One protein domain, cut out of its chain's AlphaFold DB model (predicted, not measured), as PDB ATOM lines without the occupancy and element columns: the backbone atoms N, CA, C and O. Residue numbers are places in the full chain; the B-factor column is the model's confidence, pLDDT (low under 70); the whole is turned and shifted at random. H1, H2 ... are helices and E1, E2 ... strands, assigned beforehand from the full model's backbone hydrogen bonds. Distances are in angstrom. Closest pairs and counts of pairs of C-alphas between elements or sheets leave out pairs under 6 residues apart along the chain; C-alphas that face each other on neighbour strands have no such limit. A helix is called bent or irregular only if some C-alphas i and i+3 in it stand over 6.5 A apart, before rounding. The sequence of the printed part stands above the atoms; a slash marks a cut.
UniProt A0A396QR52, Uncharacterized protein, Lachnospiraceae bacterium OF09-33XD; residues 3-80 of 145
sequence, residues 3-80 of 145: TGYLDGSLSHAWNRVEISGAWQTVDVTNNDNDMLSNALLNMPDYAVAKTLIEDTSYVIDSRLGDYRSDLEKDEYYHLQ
ATOM      1  N   THR A   3     -40.244  48.959 -39.589       89.62
ATOM      2  CA  THR A   3     -41.356  48.076 -39.951       89.62
ATOM      3  C   THR A   3     -40.895  46.629 -39.932       89.62
ATOM      4  O   THR A   3     -39.698  46.335 -40.022       89.62
ATOM      5  N   GLY A   4     -41.849  45.726 -39.757       91.88
ATOM      6  CA  GLY A   4     -41.549  44.314 -39.708       91.88
ATOM      7  C   GLY A   4     -42.737  43.489 -39.263       91.88
ATOM      8  O   GLY A   4     -43.884  43.774 -39.622       91.88
ATOM      9  N   TYR A   5     -42.453  42.473 -38.460       92.88
ATOM     10  CA  TYR A   5     -43.444  41.539 -37.956       92.88
ATOM     11  C   TYR A   5     -43.360  41.407 -36.434       92.88
ATOM     12  O   TYR A   5     -42.289  41.119 -35.902       92.88
ATOM     13  N   LEU A   6     -44.498  41.575 -35.758       90.94
ATOM     14  CA  LEU A   6     -44.702  41.170 -34.372       90.94
ATOM     15  C   LEU A   6     -44.873  39.645 -34.326       90.94
ATOM     16  O   LEU A   6     -45.669  39.081 -35.091       90.94
ATOM     17  N   ASP A   7     -44.075  38.987 -33.489       89.75
ATOM     18  CA  ASP A   7     -44.000  37.527 -33.335       89.75
ATOM     19  C   ASP A   7     -43.912  36.795 -34.690       89.75
ATOM     20  O   ASP A   7     -44.527  35.755 -34.937       89.75
ATOM     21  N   GLY A   8     -43.181  37.406 -35.629       89.88
ATOM     22  CA  GLY A   8     -42.864  36.868 -36.952       89.88
ATOM     23  C   GLY A   8     -44.019  36.717 -37.940       89.88
ATOM     24  O   GLY A   8     -43.786  36.243 -39.052       89.88
ATOM     25  N   SER A   9     -45.242  37.119 -37.592       90.50
ATOM     26  CA  SER A   9     -46.408  36.914 -38.464       90.50
ATOM     27  C   SER A   9     -47.294  38.140 -38.643       90.50
ATOM     28  O   SER A   9     -47.833  38.344 -39.734       90.50
ATOM     29  N   LEU A  10     -47.434  38.980 -37.619       91.31
ATOM     30  CA  LEU A  10     -48.315  40.139 -37.673       91.31
ATOM     31  C   LEU A  10     -47.540  41.355 -38.173       91.31
ATOM     32  O   LEU A  10     -46.627  41.811 -37.500       91.31
ATOM     33  N   SER A  11     -47.900  41.903 -39.336       91.94
ATOM     34  CA  SER A  11     -47.271  43.135 -39.827       91.94
ATOM     35  C   SER A  11     -47.394  44.256 -38.799       91.94
ATOM     36  O   SER A  11     -48.499  44.585 -38.368       91.94
ATOM     37  N   HIS A  12     -46.256  44.838 -38.429       93.00
ATOM     38  CA  HIS A  12     -46.156  45.759 -37.306       93.00
ATOM     39  C   HIS A  12     -45.122  46.859 -37.547       93.00
ATOM     40  O   HIS A  12     -44.301  46.776 -38.464       93.00
ATOM     41  N   ALA A  13     -45.164  47.905 -36.724       90.75
ATOM     42  CA  ALA A  13     -44.194  48.988 -36.770       90.75
ATOM     43  C   ALA A  13     -43.887  49.536 -35.376       90.75
ATOM     44  O   ALA A  13     -44.772  49.678 -34.537       90.75
ATOM     45  N   TRP A  14     -42.630  49.909 -35.162       93.00
ATOM     46  CA  TRP A  14     -42.136  50.475 -33.908       93.00
ATOM     47  C   TRP A  14     -41.114  51.580 -34.180       93.00
ATOM     48  O   TRP A  14     -40.791  51.914 -35.326       93.00
ATOM     49  N   ASN A  15     -40.609  52.200 -33.120       91.44
ATOM     50  CA  ASN A  15     -39.670  53.307 -33.213       91.44
ATOM     51  C   ASN A  15     -38.315  52.963 -32.605       91.44
ATOM     52  O   ASN A  15     -38.201  52.191 -31.657       91.44
ATOM     53  N   ARG A  16     -37.289  53.606 -33.165       90.44
ATOM     54  CA  ARG A  16     -35.960  53.730 -32.575       90.44
ATOM     55  C   ARG A  16     -35.805  55.173 -32.122       90.44
ATOM     56  O   ARG A  16     -36.046  56.081 -32.921       90.44
ATOM     57  N   VAL A  17     -35.459  55.379 -30.858       91.12
ATOM     58  CA  VAL A  17     -35.320  56.714 -30.261       91.12
ATOM     59  C   VAL A  17     -34.000  56.785 -29.510       91.12
ATOM     60  O   VAL A  17     -33.666  55.862 -28.780       91.12
ATOM     61  N   GLU A  18     -33.245  57.866 -29.686       92.06
ATOM     62  CA  GLU A  18     -32.026  58.096 -28.913       92.06
ATOM     63  C   GLU A  18     -32.385  58.645 -27.526       92.06
ATOM     64  O   GLU A  18     -32.983  59.715 -27.396       92.06
ATOM     65  N   ILE A  19     -32.017  57.904 -26.486       88.44
ATOM     66  CA  ILE A  19     -32.238  58.235 -25.080       88.44
ATOM     67  C   ILE A  19     -30.898  58.115 -24.365       88.44
ATOM     68  O   ILE A  19     -30.211  57.103 -24.466       88.44
ATOM     69  N   SER A  20     -30.500  59.171 -23.654       87.00
ATOM     70  CA  SER A  20     -29.269  59.171 -22.851       87.00
ATOM     71  C   SER A  20     -28.005  58.742 -23.629       87.00
ATOM     72  O   SER A  20     -27.112  58.115 -23.055       87.00
ATOM     73  N   GLY A  21     -27.929  59.080 -24.924       87.38
ATOM     74  CA  GLY A  21     -26.803  58.761 -25.813       87.38
ATOM     75  C   GLY A  21     -26.802  57.337 -26.381       87.38
ATOM     76  O   GLY A  21     -25.779  56.898 -26.902       87.38
ATOM     77  N   ALA A  22     -27.913  56.611 -26.262       88.88
ATOM     78  CA  ALA A  22     -28.080  55.272 -26.802       88.88
ATOM     79  C   ALA A  22     -29.426  55.138 -27.517       88.88
ATOM     80  O   ALA A  22     -30.439  55.666 -27.063       88.88
ATOM     81  N   TRP A  23     -29.448  54.434 -28.644       92.56
ATOM     82  CA  TRP A  23     -30.702  54.119 -29.326       92.56
ATOM     83  C   TRP A  23     -31.514  53.126 -28.506       92.56
ATOM     84  O   TRP A  23     -30.950  52.293 -27.827       92.56
ATOM     85  N   GLN A  24     -32.831  53.222 -28.519       91.44
ATOM     86  CA  GLN A  24     -33.695  52.326 -27.762       91.44
ATOM     87  C   GLN A  24     -34.890  51.932 -28.612       91.44
ATOM     88  O   GLN A  24     -35.381  52.730 -29.424       91.44
ATOM     89  N   THR A  25     -35.369  50.706 -28.421       92.06
ATOM     90  CA  THR A  25     -36.608  50.240 -29.037       92.06
ATOM     91  C   THR A  25     -37.803  50.740 -28.245       92.06
ATOM     92  O   THR A  25     -37.884  50.554 -27.032       92.06
ATOM     93  N   VAL A  26     -38.751  51.357 -28.943       91.56
ATOM     94  CA  VAL A  26     -40.001  51.830 -28.356       91.56
ATOM     95  C   VAL A  26     -41.172  51.407 -29.228       91.56
ATOM     96  O   VAL A  26     -41.297  51.852 -30.372       91.56
ATOM     97  N   ASP A  27     -42.075  50.620 -28.654       90.00
ATOM     98  CA  ASP A  27     -43.361  50.286 -29.262       90.00
ATOM     99  C   ASP A  27     -44.519  50.821 -28.416       90.00
ATOM    100  O   ASP A  27     -45.041  50.166 -27.517       90.00
ATOM    101  N   VAL A  28     -44.943  52.045 -28.729       79.75
ATOM    102  CA  VAL A  28     -46.032  52.719 -28.007       79.75
ATOM    103  C   VAL A  28     -47.391  52.039 -28.177       79.75
ATOM    104  O   VAL A  28     -48.275  52.287 -27.368       79.75
ATOM    105  N   THR A  29     -47.577  51.210 -29.208       77.75
ATOM    106  CA  THR A  29     -48.875  50.575 -29.489       77.75
ATOM    107  C   THR A  29     -49.108  49.314 -28.669       77.75
ATOM    108  O   THR A  29     -50.247  49.034 -28.317       77.75
ATOM    109  N   ASN A  30     -48.037  48.605 -28.310       79.50
ATOM    110  CA  ASN A  30     -48.097  47.439 -27.426       79.50
ATOM    111  C   ASN A  30     -47.767  47.767 -25.957       79.50
ATOM    112  O   ASN A  30     -47.924  46.916 -25.087       79.50
ATOM    113  N   ASN A  31     -47.336  49.000 -25.661       77.12
ATOM    114  CA  ASN A  31     -47.112  49.473 -24.290       77.12
ATOM    115  C   ASN A  31     -48.401  49.831 -23.533       77.12
ATOM    116  O   ASN A  31     -48.356  49.936 -22.309       77.12
ATOM    117  N   ASP A  32     -49.522  50.010 -24.236       70.50
ATOM    118  CA  ASP A  32     -50.834  50.362 -23.669       70.50
ATOM    119  C   ASP A  32     -51.652  49.108 -23.304       70.50
ATOM    120  O   ASP A  32     -52.825  48.971 -23.643       70.50
ATOM    121  N   ASN A  33     -50.993  48.127 -22.678       78.75
ATOM    122  CA  ASN A  33     -51.650  46.943 -22.137       78.75
ATOM    123  C   ASN A  33     -52.047  47.213 -20.678       78.75
ATOM    124  O   ASN A  33     -51.188  47.535 -19.858       78.75
ATOM    125  N   ASP A  34     -53.334  47.040 -20.357       79.19
ATOM    126  CA  ASP A  34     -53.895  47.319 -19.026       79.19
ATOM    127  C   ASP A  34     -53.229  46.511 -17.894       79.19
ATOM    128  O   ASP A  34     -53.222  46.948 -16.744       79.19
ATOM    129  N   MET A  35     -52.670  45.339 -18.209       84.69
ATOM    130  CA  MET A  35     -52.042  44.426 -17.246       84.69
ATOM    131  C   MET A  35     -50.509  44.437 -17.343       84.69
ATOM    132  O   MET A  35     -49.830  44.416 -16.321       84.69
ATOM    133  N   LEU A  36     -49.950  44.508 -18.558       87.56
ATOM    134  CA  LEU A  36     -48.502  44.521 -18.826       87.56
ATOM    135  C   LEU A  36     -48.047  45.857 -19.427       87.56
ATOM    136  O   LEU A  36     -47.494  45.921 -20.528       87.56
ATOM    137  N   SER A  37     -48.313  46.947 -18.712       85.75
ATOM    138  CA  SER A  37     -48.003  48.291 -19.199       85.75
ATOM    139  C   SER A  37     -46.502  48.473 -19.451       85.75
ATOM    140  O   SER A  37     -45.687  48.135 -18.598       85.75
ATOM    141  N   ASN A  38     -46.136  49.108 -20.567       90.69
ATOM    142  CA  ASN A  38     -44.755  49.506 -20.887       90.69
ATOM    143  C   ASN A  38     -43.740  48.358 -21.085       90.69
ATOM    144  O   ASN A  38     -42.532  48.585 -20.986       90.69
ATOM    145  N   ALA A  39     -44.195  47.145 -21.424       91.94
ATOM    146  CA  ALA A  39     -43.330  45.982 -21.663       91.94
ATOM    147  C   ALA A  39     -42.322  46.147 -22.828       91.94
ATOM    148  O   ALA A  39     -41.336  45.410 -22.898       91.94
ATOM    149  N   LEU A  40     -42.530  47.112 -23.723       92.62
ATOM    150  CA  LEU A  40     -41.662  47.460 -24.852       92.62
ATOM    151  C   LEU A  40     -41.220  48.938 -24.820       92.62
ATOM    152  O   LEU A  40     -41.005  49.564 -25.865       92.62
ATOM    153  N   LEU A  41     -41.127  49.547 -23.633       92.69
ATOM    154  CA  LEU A  41     -40.686  50.933 -23.474       92.69
ATOM    155  C   LEU A  41     -39.185  51.004 -23.158       92.69
ATOM    156  O   LEU A  41     -38.756  50.682 -22.050       92.69
ATOM    157  N   ASN A  42     -38.423  51.506 -24.132       93.31
ATOM    158  CA  ASN A  42     -36.969  51.689 -24.092       93.31
ATOM    159  C   ASN A  42     -36.189  50.370 -23.964       93.31
ATOM    160  O   ASN A  42     -35.277  50.256 -23.150       93.31
ATOM    161  N   MET A  43     -36.579  49.365 -24.746       93.12
ATOM    162  CA  MET A  43     -35.951  48.048 -24.696       93.12
ATOM    163  C   MET A  43     -34.624  48.018 -25.466       93.12
ATOM    164  O   MET A  43     -34.561  48.584 -26.570       93.12
ATOM    165  N   PRO A  44     -33.619  47.270 -24.972       91.94
ATOM    166  CA  PRO A  44     -32.445  46.937 -25.765       91.94
ATOM    167  C   PRO A  44     -32.827  46.009 -26.926       91.94
ATOM    168  O   PRO A  44     -33.785  45.234 -26.854       91.94
ATOM    169  N   ASP A  45     -32.058  46.066 -28.008       89.75
ATOM    170  CA  ASP A  45     -32.332  45.339 -29.252       89.75
ATOM    171  C   ASP A  45     -32.417  43.830 -29.058       89.75
ATOM    172  O   ASP A  45     -33.301  43.174 -29.611       89.75
ATOM    173  N   TYR A  46     -31.490  43.274 -28.279       91.00
ATOM    174  CA  TYR A  46     -31.410  41.834 -28.088       91.00
ATOM    175  C   TYR A  46     -32.666  41.282 -27.393       91.00
ATOM    176  O   TYR A  46     -33.124  40.198 -27.747       91.00
ATOM    177  N   ALA A  47     -33.255  42.047 -26.465       92.06
ATOM    178  CA  ALA A  47     -34.427  41.635 -25.699       92.06
ATOM    179  C   ALA A  47     -35.682  41.528 -26.571       92.06
ATOM    180  O   ALA A  47     -36.556  40.717 -26.298       92.06
ATOM    181  N   VAL A  48     -35.773  42.331 -27.634       90.38
ATOM    182  CA  VAL A  48     -36.932  42.364 -28.541       90.38
ATOM    183  C   VAL A  48     -36.728  41.565 -29.819       90.38
ATOM    184  O   VAL A  48     -37.675  41.412 -30.585       90.38
ATOM    185  N   ALA A  49     -35.529  41.036 -30.067       88.06
ATOM    186  CA  ALA A  49     -35.156  40.448 -31.354       88.06
ATOM    187  C   ALA A  49     -36.037  39.259 -31.786       88.06
ATOM    188  O   ALA A  49     -36.152  38.985 -32.981       88.06
ATOM    189  N   LYS A  50     -36.656  38.551 -30.832       86.56
ATOM    190  CA  LYS A  50     -37.590  37.442 -31.101       86.56
ATOM    191  C   LYS A  50     -39.022  37.911 -31.387       86.56
ATOM    192  O   LYS A  50     -39.765  37.196 -32.051       86.56
ATOM    193  N   THR A  51     -39.381  39.104 -30.920       90.31
ATOM    194  CA  THR A  51     -40.747  39.642 -30.958       90.31
ATOM    195  C   THR A  51     -40.917  40.699 -32.039       90.31
ATOM    196  O   THR A  51     -41.917  40.681 -32.744       90.31
ATOM    197  N   LEU A  52     -39.946  41.592 -32.230       91.56
ATOM    198  CA  LEU A  52     -39.967  42.644 -33.247       91.56
ATOM    199  C   LEU A  52     -38.970  42.310 -34.358       91.56
ATOM    200  O   LEU A  52     -37.781  42.621 -34.276       91.56
ATOM    201  N   ILE A  53     -39.463  41.649 -35.403       92.25
ATOM    202  CA  ILE A  53     -38.634  41.120 -36.489       92.25
ATOM    203  C   ILE A  53     -38.611  42.119 -37.645       92.25
ATOM    204  O   ILE A  53     -39.608  42.257 -38.350       92.25
ATOM    205  N   GLU A  54     -37.485  42.817 -37.824       91.00
ATOM    206  CA  GLU A  54     -37.265  43.798 -38.903       91.00
ATOM    207  C   GLU A  54     -37.493  43.154 -40.286       91.00
ATOM    208  O   GLU A  54     -36.958  42.079 -40.570       91.00
ATOM    209  N   ASP A  55     -38.277  43.802 -41.156       88.19
ATOM    210  CA  ASP A  55     -38.337  43.426 -42.572       88.19
ATOM    211  C   ASP A  55     -37.194  44.076 -43.378       88.19
ATOM    212  O   ASP A  55     -36.406  44.865 -42.858       88.19
ATOM    213  N   THR A  56     -37.052  43.686 -44.647       86.75
ATOM    214  CA  THR A  56     -36.000  44.203 -45.542       86.75
ATOM    215  C   THR A  56     -36.577  44.749 -46.848       86.75
ATOM    216  O   THR A  56     -35.974  44.609 -47.918       86.75
ATOM    217  N   SER A  57     -37.803  45.265 -46.801       86.31
ATOM    218  CA  SER A  57     -38.565  45.674 -47.982       86.31
ATOM    219  C   SER A  57     -38.125  47.035 -48.525       86.31
ATOM    220  O   SER A  57     -38.444  47.371 -49.671       86.31
ATOM    221  N   TYR A  58     -37.385  47.822 -47.741       83.88
ATOM    222  CA  TYR A  58     -37.000  49.191 -48.052       83.88
ATOM    223  C   TYR A  58     -35.480  49.380 -48.090       83.88
ATOM    224  O   TYR A  58     -34.698  48.812 -47.337       83.88
ATOM    225  N   VAL A  59     -35.024  50.280 -48.968       81.31
ATOM    226  CA  VAL A  59     -33.588  50.594 -49.119       81.31
ATOM    227  C   VAL A  59     -32.976  51.132 -47.818       81.31
ATOM    228  O   VAL A  59     -31.791  50.912 -47.547       81.31
ATOM    229  N   ILE A  60     -33.778  51.831 -47.007       81.56
ATOM    230  CA  ILE A  60     -33.335  52.400 -45.731       81.56
ATOM    231  C   ILE A  60     -33.037  51.327 -44.676       81.56
ATOM    232  O   ILE A  60     -32.265  51.603 -43.762       81.56
ATOM    233  N   ASP A  61     -33.538  50.099 -44.843       81.62
ATOM    234  CA  ASP A  61     -33.355  49.010 -43.876       81.62
ATOM    235  C   ASP A  61     -31.871  48.652 -43.712       81.62
ATOM    236  O   ASP A  61     -31.406  48.339 -42.619       81.62
ATOM    237  N   SER A  62     -31.074  48.860 -44.769       83.44
ATOM    238  CA  SER A  62     -29.609  48.730 -44.739       83.44
ATOM    239  C   SER A  62     -28.893  49.672 -43.758       83.44
ATOM    240  O   SER A  62     -27.705  49.490 -43.496       83.44
ATOM    241  N   ARG A  63     -29.590  50.686 -43.230       86.00
ATOM    242  CA  ARG A  63     -29.076  51.664 -42.262       86.00
ATOM    243  C   ARG A  63     -29.618  51.462 -40.853       86.00
ATOM    244  O   ARG A  63     -29.121  52.116 -39.948       86.00
ATOM    245  N   LEU A  64     -30.594  50.578 -40.638       82.62
ATOM    246  CA  LEU A  64     -31.193  50.375 -39.309       82.62
ATOM    247  C   LEU A  64     -30.171  49.887 -38.271       82.62
ATOM    248  O   LEU A  64     -30.280  50.230 -37.098       82.62
ATOM    249  N   GLY A  65     -29.127  49.181 -38.717       81.38
ATOM    250  CA  GLY A  65     -27.998  48.779 -37.873       81.38
ATOM    251  C   GLY A  65     -27.236  49.941 -37.222       81.38
ATOM    252  O   GLY A  65     -26.642  49.741 -36.167       81.38
ATOM    253  N   ASP A  66     -27.291  51.150 -37.792       86.19
ATOM    254  CA  ASP A  66     -26.644  52.347 -37.230       86.19
ATOM    255  C   ASP A  66     -27.394  52.889 -35.987       86.19
ATOM    256  O   ASP A  66     -26.886  53.769 -35.290       86.19
ATOM    257  N   TYR A  67     -28.594  52.366 -35.696       87.06
ATOM    258  CA  TYR A  67     -29.527  52.850 -34.670       87.06
ATOM    259  C   TYR A  67     -29.859  51.777 -33.615       87.06
ATOM    260  O   TYR A  67     -31.013  51.646 -33.204       87.06
ATOM    261  N   ARG A  68     -28.859  50.984 -33.209       83.88
ATOM    262  CA  ARG A  68     -29.000  49.876 -32.247       83.88
ATOM    263  C   ARG A  68     -28.342  50.174 -30.904       83.88
ATOM    264  O   ARG A  68     -27.406  50.974 -30.831       83.88
ATOM    265  N   SER A  69     -28.803  49.504 -29.854       82.12
ATOM    266  CA  SER A  69     -28.176  49.527 -28.532       82.12
ATOM    267  C   SER A  69     -28.548  48.301 -27.716       82.12
ATOM    268  O   SER A  69     -29.654  47.777 -27.822       82.12
ATOM    269  N   ASP A  70     -27.649  47.945 -26.807       86.00
ATOM    270  CA  ASP A  70     -27.844  46.871 -25.837       86.00
ATOM    271  C   ASP A  70     -27.969  47.412 -24.398       86.00
ATOM    272  O   ASP A  70     -27.837  46.668 -23.433       86.00
ATOM    273  N   LEU A  71     -28.171  48.726 -24.222       89.44
ATOM    274  CA  LEU A  71     -28.267  49.333 -22.892       89.44
ATOM    275  C   LEU A  71     -29.667  49.190 -22.289       89.44
ATOM    276  O   LEU A  71     -30.615  49.793 -22.777       89.44
ATOM    277  N   GLU A  72     -29.746  48.527 -21.142       91.12
ATOM    278  CA  GLU A  72     -30.982  48.324 -20.366       91.12
ATOM    279  C   GLU A  72     -31.298  49.464 -19.394       91.12
ATOM    280  O   GLU A  72     -32.411  49.582 -18.901       91.12
ATOM    281  N   LYS A  73     -30.324  50.331 -19.087       88.69
ATOM    282  CA  LYS A  73     -30.435  51.295 -17.975       88.69
ATOM    283  C   LYS A  73     -31.612  52.272 -18.077       88.69
ATOM    284  O   LYS A  73     -32.009  52.840 -17.065       88.69
ATOM    285  N   ASP A  74     -32.093  52.527 -19.293       91.19
ATOM    286  CA  ASP A  74     -33.208  53.436 -19.565       91.19
ATOM    287  C   ASP A  74     -34.524  52.675 -19.858       91.19
ATOM    288  O   ASP A  74     -35.541  53.318 -20.136       91.19
ATOM    289  N   GLU A  75     -34.519  51.337 -19.788       93.94
ATOM    290  CA  GLU A  75     -35.706  50.476 -19.888       93.94
ATOM    291  C   GLU A  75     -36.661  50.756 -18.723       93.94
ATOM    292  O   GLU A  75     -36.246  51.047 -17.597       93.94
ATOM    293  N   TYR A  76     -37.963  50.727 -19.006       93.69
ATOM    294  CA  TYR A  76     -38.972  51.200 -18.060       93.69
ATOM    295  C   TYR A  76     -38.922  50.483 -16.706       93.69
ATOM    296  O   TYR A  76     -38.925  51.158 -15.673       93.69
ATOM    297  N   TYR A  77     -38.854  49.150 -16.678       95.44
ATOM    298  CA  TYR A  77     -38.873  48.403 -15.421       95.44
ATOM    299  C   TYR A  77     -37.580  48.583 -14.622       95.44
ATOM    300  O   TYR A  77     -37.653  48.717 -13.399       95.44
ATOM    301  N   HIS A  78     -36.421  48.710 -15.272       95.31
ATOM    302  CA  HIS A  78     -35.187  49.135 -14.609       95.31
ATOM    303  C   HIS A  78     -35.323  50.531 -13.983       95.31
ATOM    304  O   HIS A  78     -35.013  50.708 -12.803       95.31
ATOM    305  N   LEU A  79     -35.851  51.517 -14.717       94.62
ATOM    306  CA  LEU A  79     -36.036  52.884 -14.207       94.62
ATOM    307  C   LEU A  79     -37.039  52.966 -13.048       94.62
ATOM    308  O   LEU A  79     -36.886  53.806 -12.159       94.62
ATOM    309  N   GLN A  80     -38.069  52.119 -13.054       95.12
ATOM    310  CA  GLN A  80     -39.062  52.054 -11.980       95.12
ATOM    311  C   GLN A  80     -38.620  51.195 -10.785       95.12
ATOM    312  O   GLN A  80     -39.366  51.118  -9.810       95.12
TER     313      GLN A  80
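AT A GLANCE: This is residues 3 to 80 of the 145 residues of an uncharacterized protein of Lachnospiraceae bacterium OF09-33XD (UniProt A0A396QR52). A strongly twisted sheet of five strands curls like part of a barrel, with long E2 running through it and short H1 on the side between its edge strands E4 and E5. H2 and H3 stand at the two ends of the longest axis, and residues 68 to 75 run from one to the other. The printed part has 78 residues with three named helices and five named strands, in the order E1 E2 E3 E4 H1 E5 H2 H3; the sheet's order is E4 E3 E2 E1 E5, antiparallel throughout, and the class is mixed. It is compact, with a radius of gyration of the C-alphas of 12.3 A and spans of 37 by 29 by 16 A.

HOW THE PARTS SIT: Start at E2, residues 10 to 19, whose pairing is staggered. Its residues 10 to 13 pair with E1, residues 3 to 6; look for N 6 and O 10, 2.8 A apart. Its residues 15 to 19 pair with E3, residues 22 to 26, where N 19 and O 22 are 2.8 A apart. The antiparallel neighbour of E3 away from E2 in the sheet's order is the edge strand E4, residues 41 to 43, with N 25 and O 43 at 2.9 A. E1 to E4 form a meander, each strand the antiparallel neighbour of the one before. The other edge strand is E5, residues 52 to 54, beside E1, with N 5 and O 53 at 2.9 A. H1, residues 45 to 48, is on the sheet at a height of 6.0 A, over none of its strands; its closest C-alphas to E3 are those of Asp 45 and Thr 25, 6.5 A apart. H2, residues 59 to 67, is on the sheet at a height of 9.5 A, only just over E1, with 3 C-alphas falling on it; it runs across the strands, at 90 degrees to E1 on the local plane. H3, residues 76 to 79, only grazes the sheet with its residues 76 to 78; the C-alphas of Tyr 76 and Leu 41 are 5.7 A apart, the closest of H3 and E4. H2 and H3 are apart. In H2, 0 of 5 O i to N i+4 pairs are within hydrogen-bond range, against 4 of 6 O i to N i+3 pairs; H1 and H3 are too short for an i+4 pair.

IN THESE COORDINATES: Find C-alpha 10 at (-48.315, 40.139, -37.673); from there E2 runs 27.3 A to C-alpha 19 at (-32.238, 58.235, -25.080). E3 covers 12.5 A and E1 9.5 A. H2 covers 15.2 A and is irregular, with C-alphas 62 and 65 7.1 A apart. H3 ends at C-alpha 79, (-36.036, 52.884, -14.207).

THE WHOLE: The two C-alphas farthest apart are those of Val 59 and Gln 80, 37.6 A. The printed part has no cut. Look at residues 27 to 40 for the long link, E3 to E4. The mean pLDDT of the printed part is 88.4, and no printed residue is under 70.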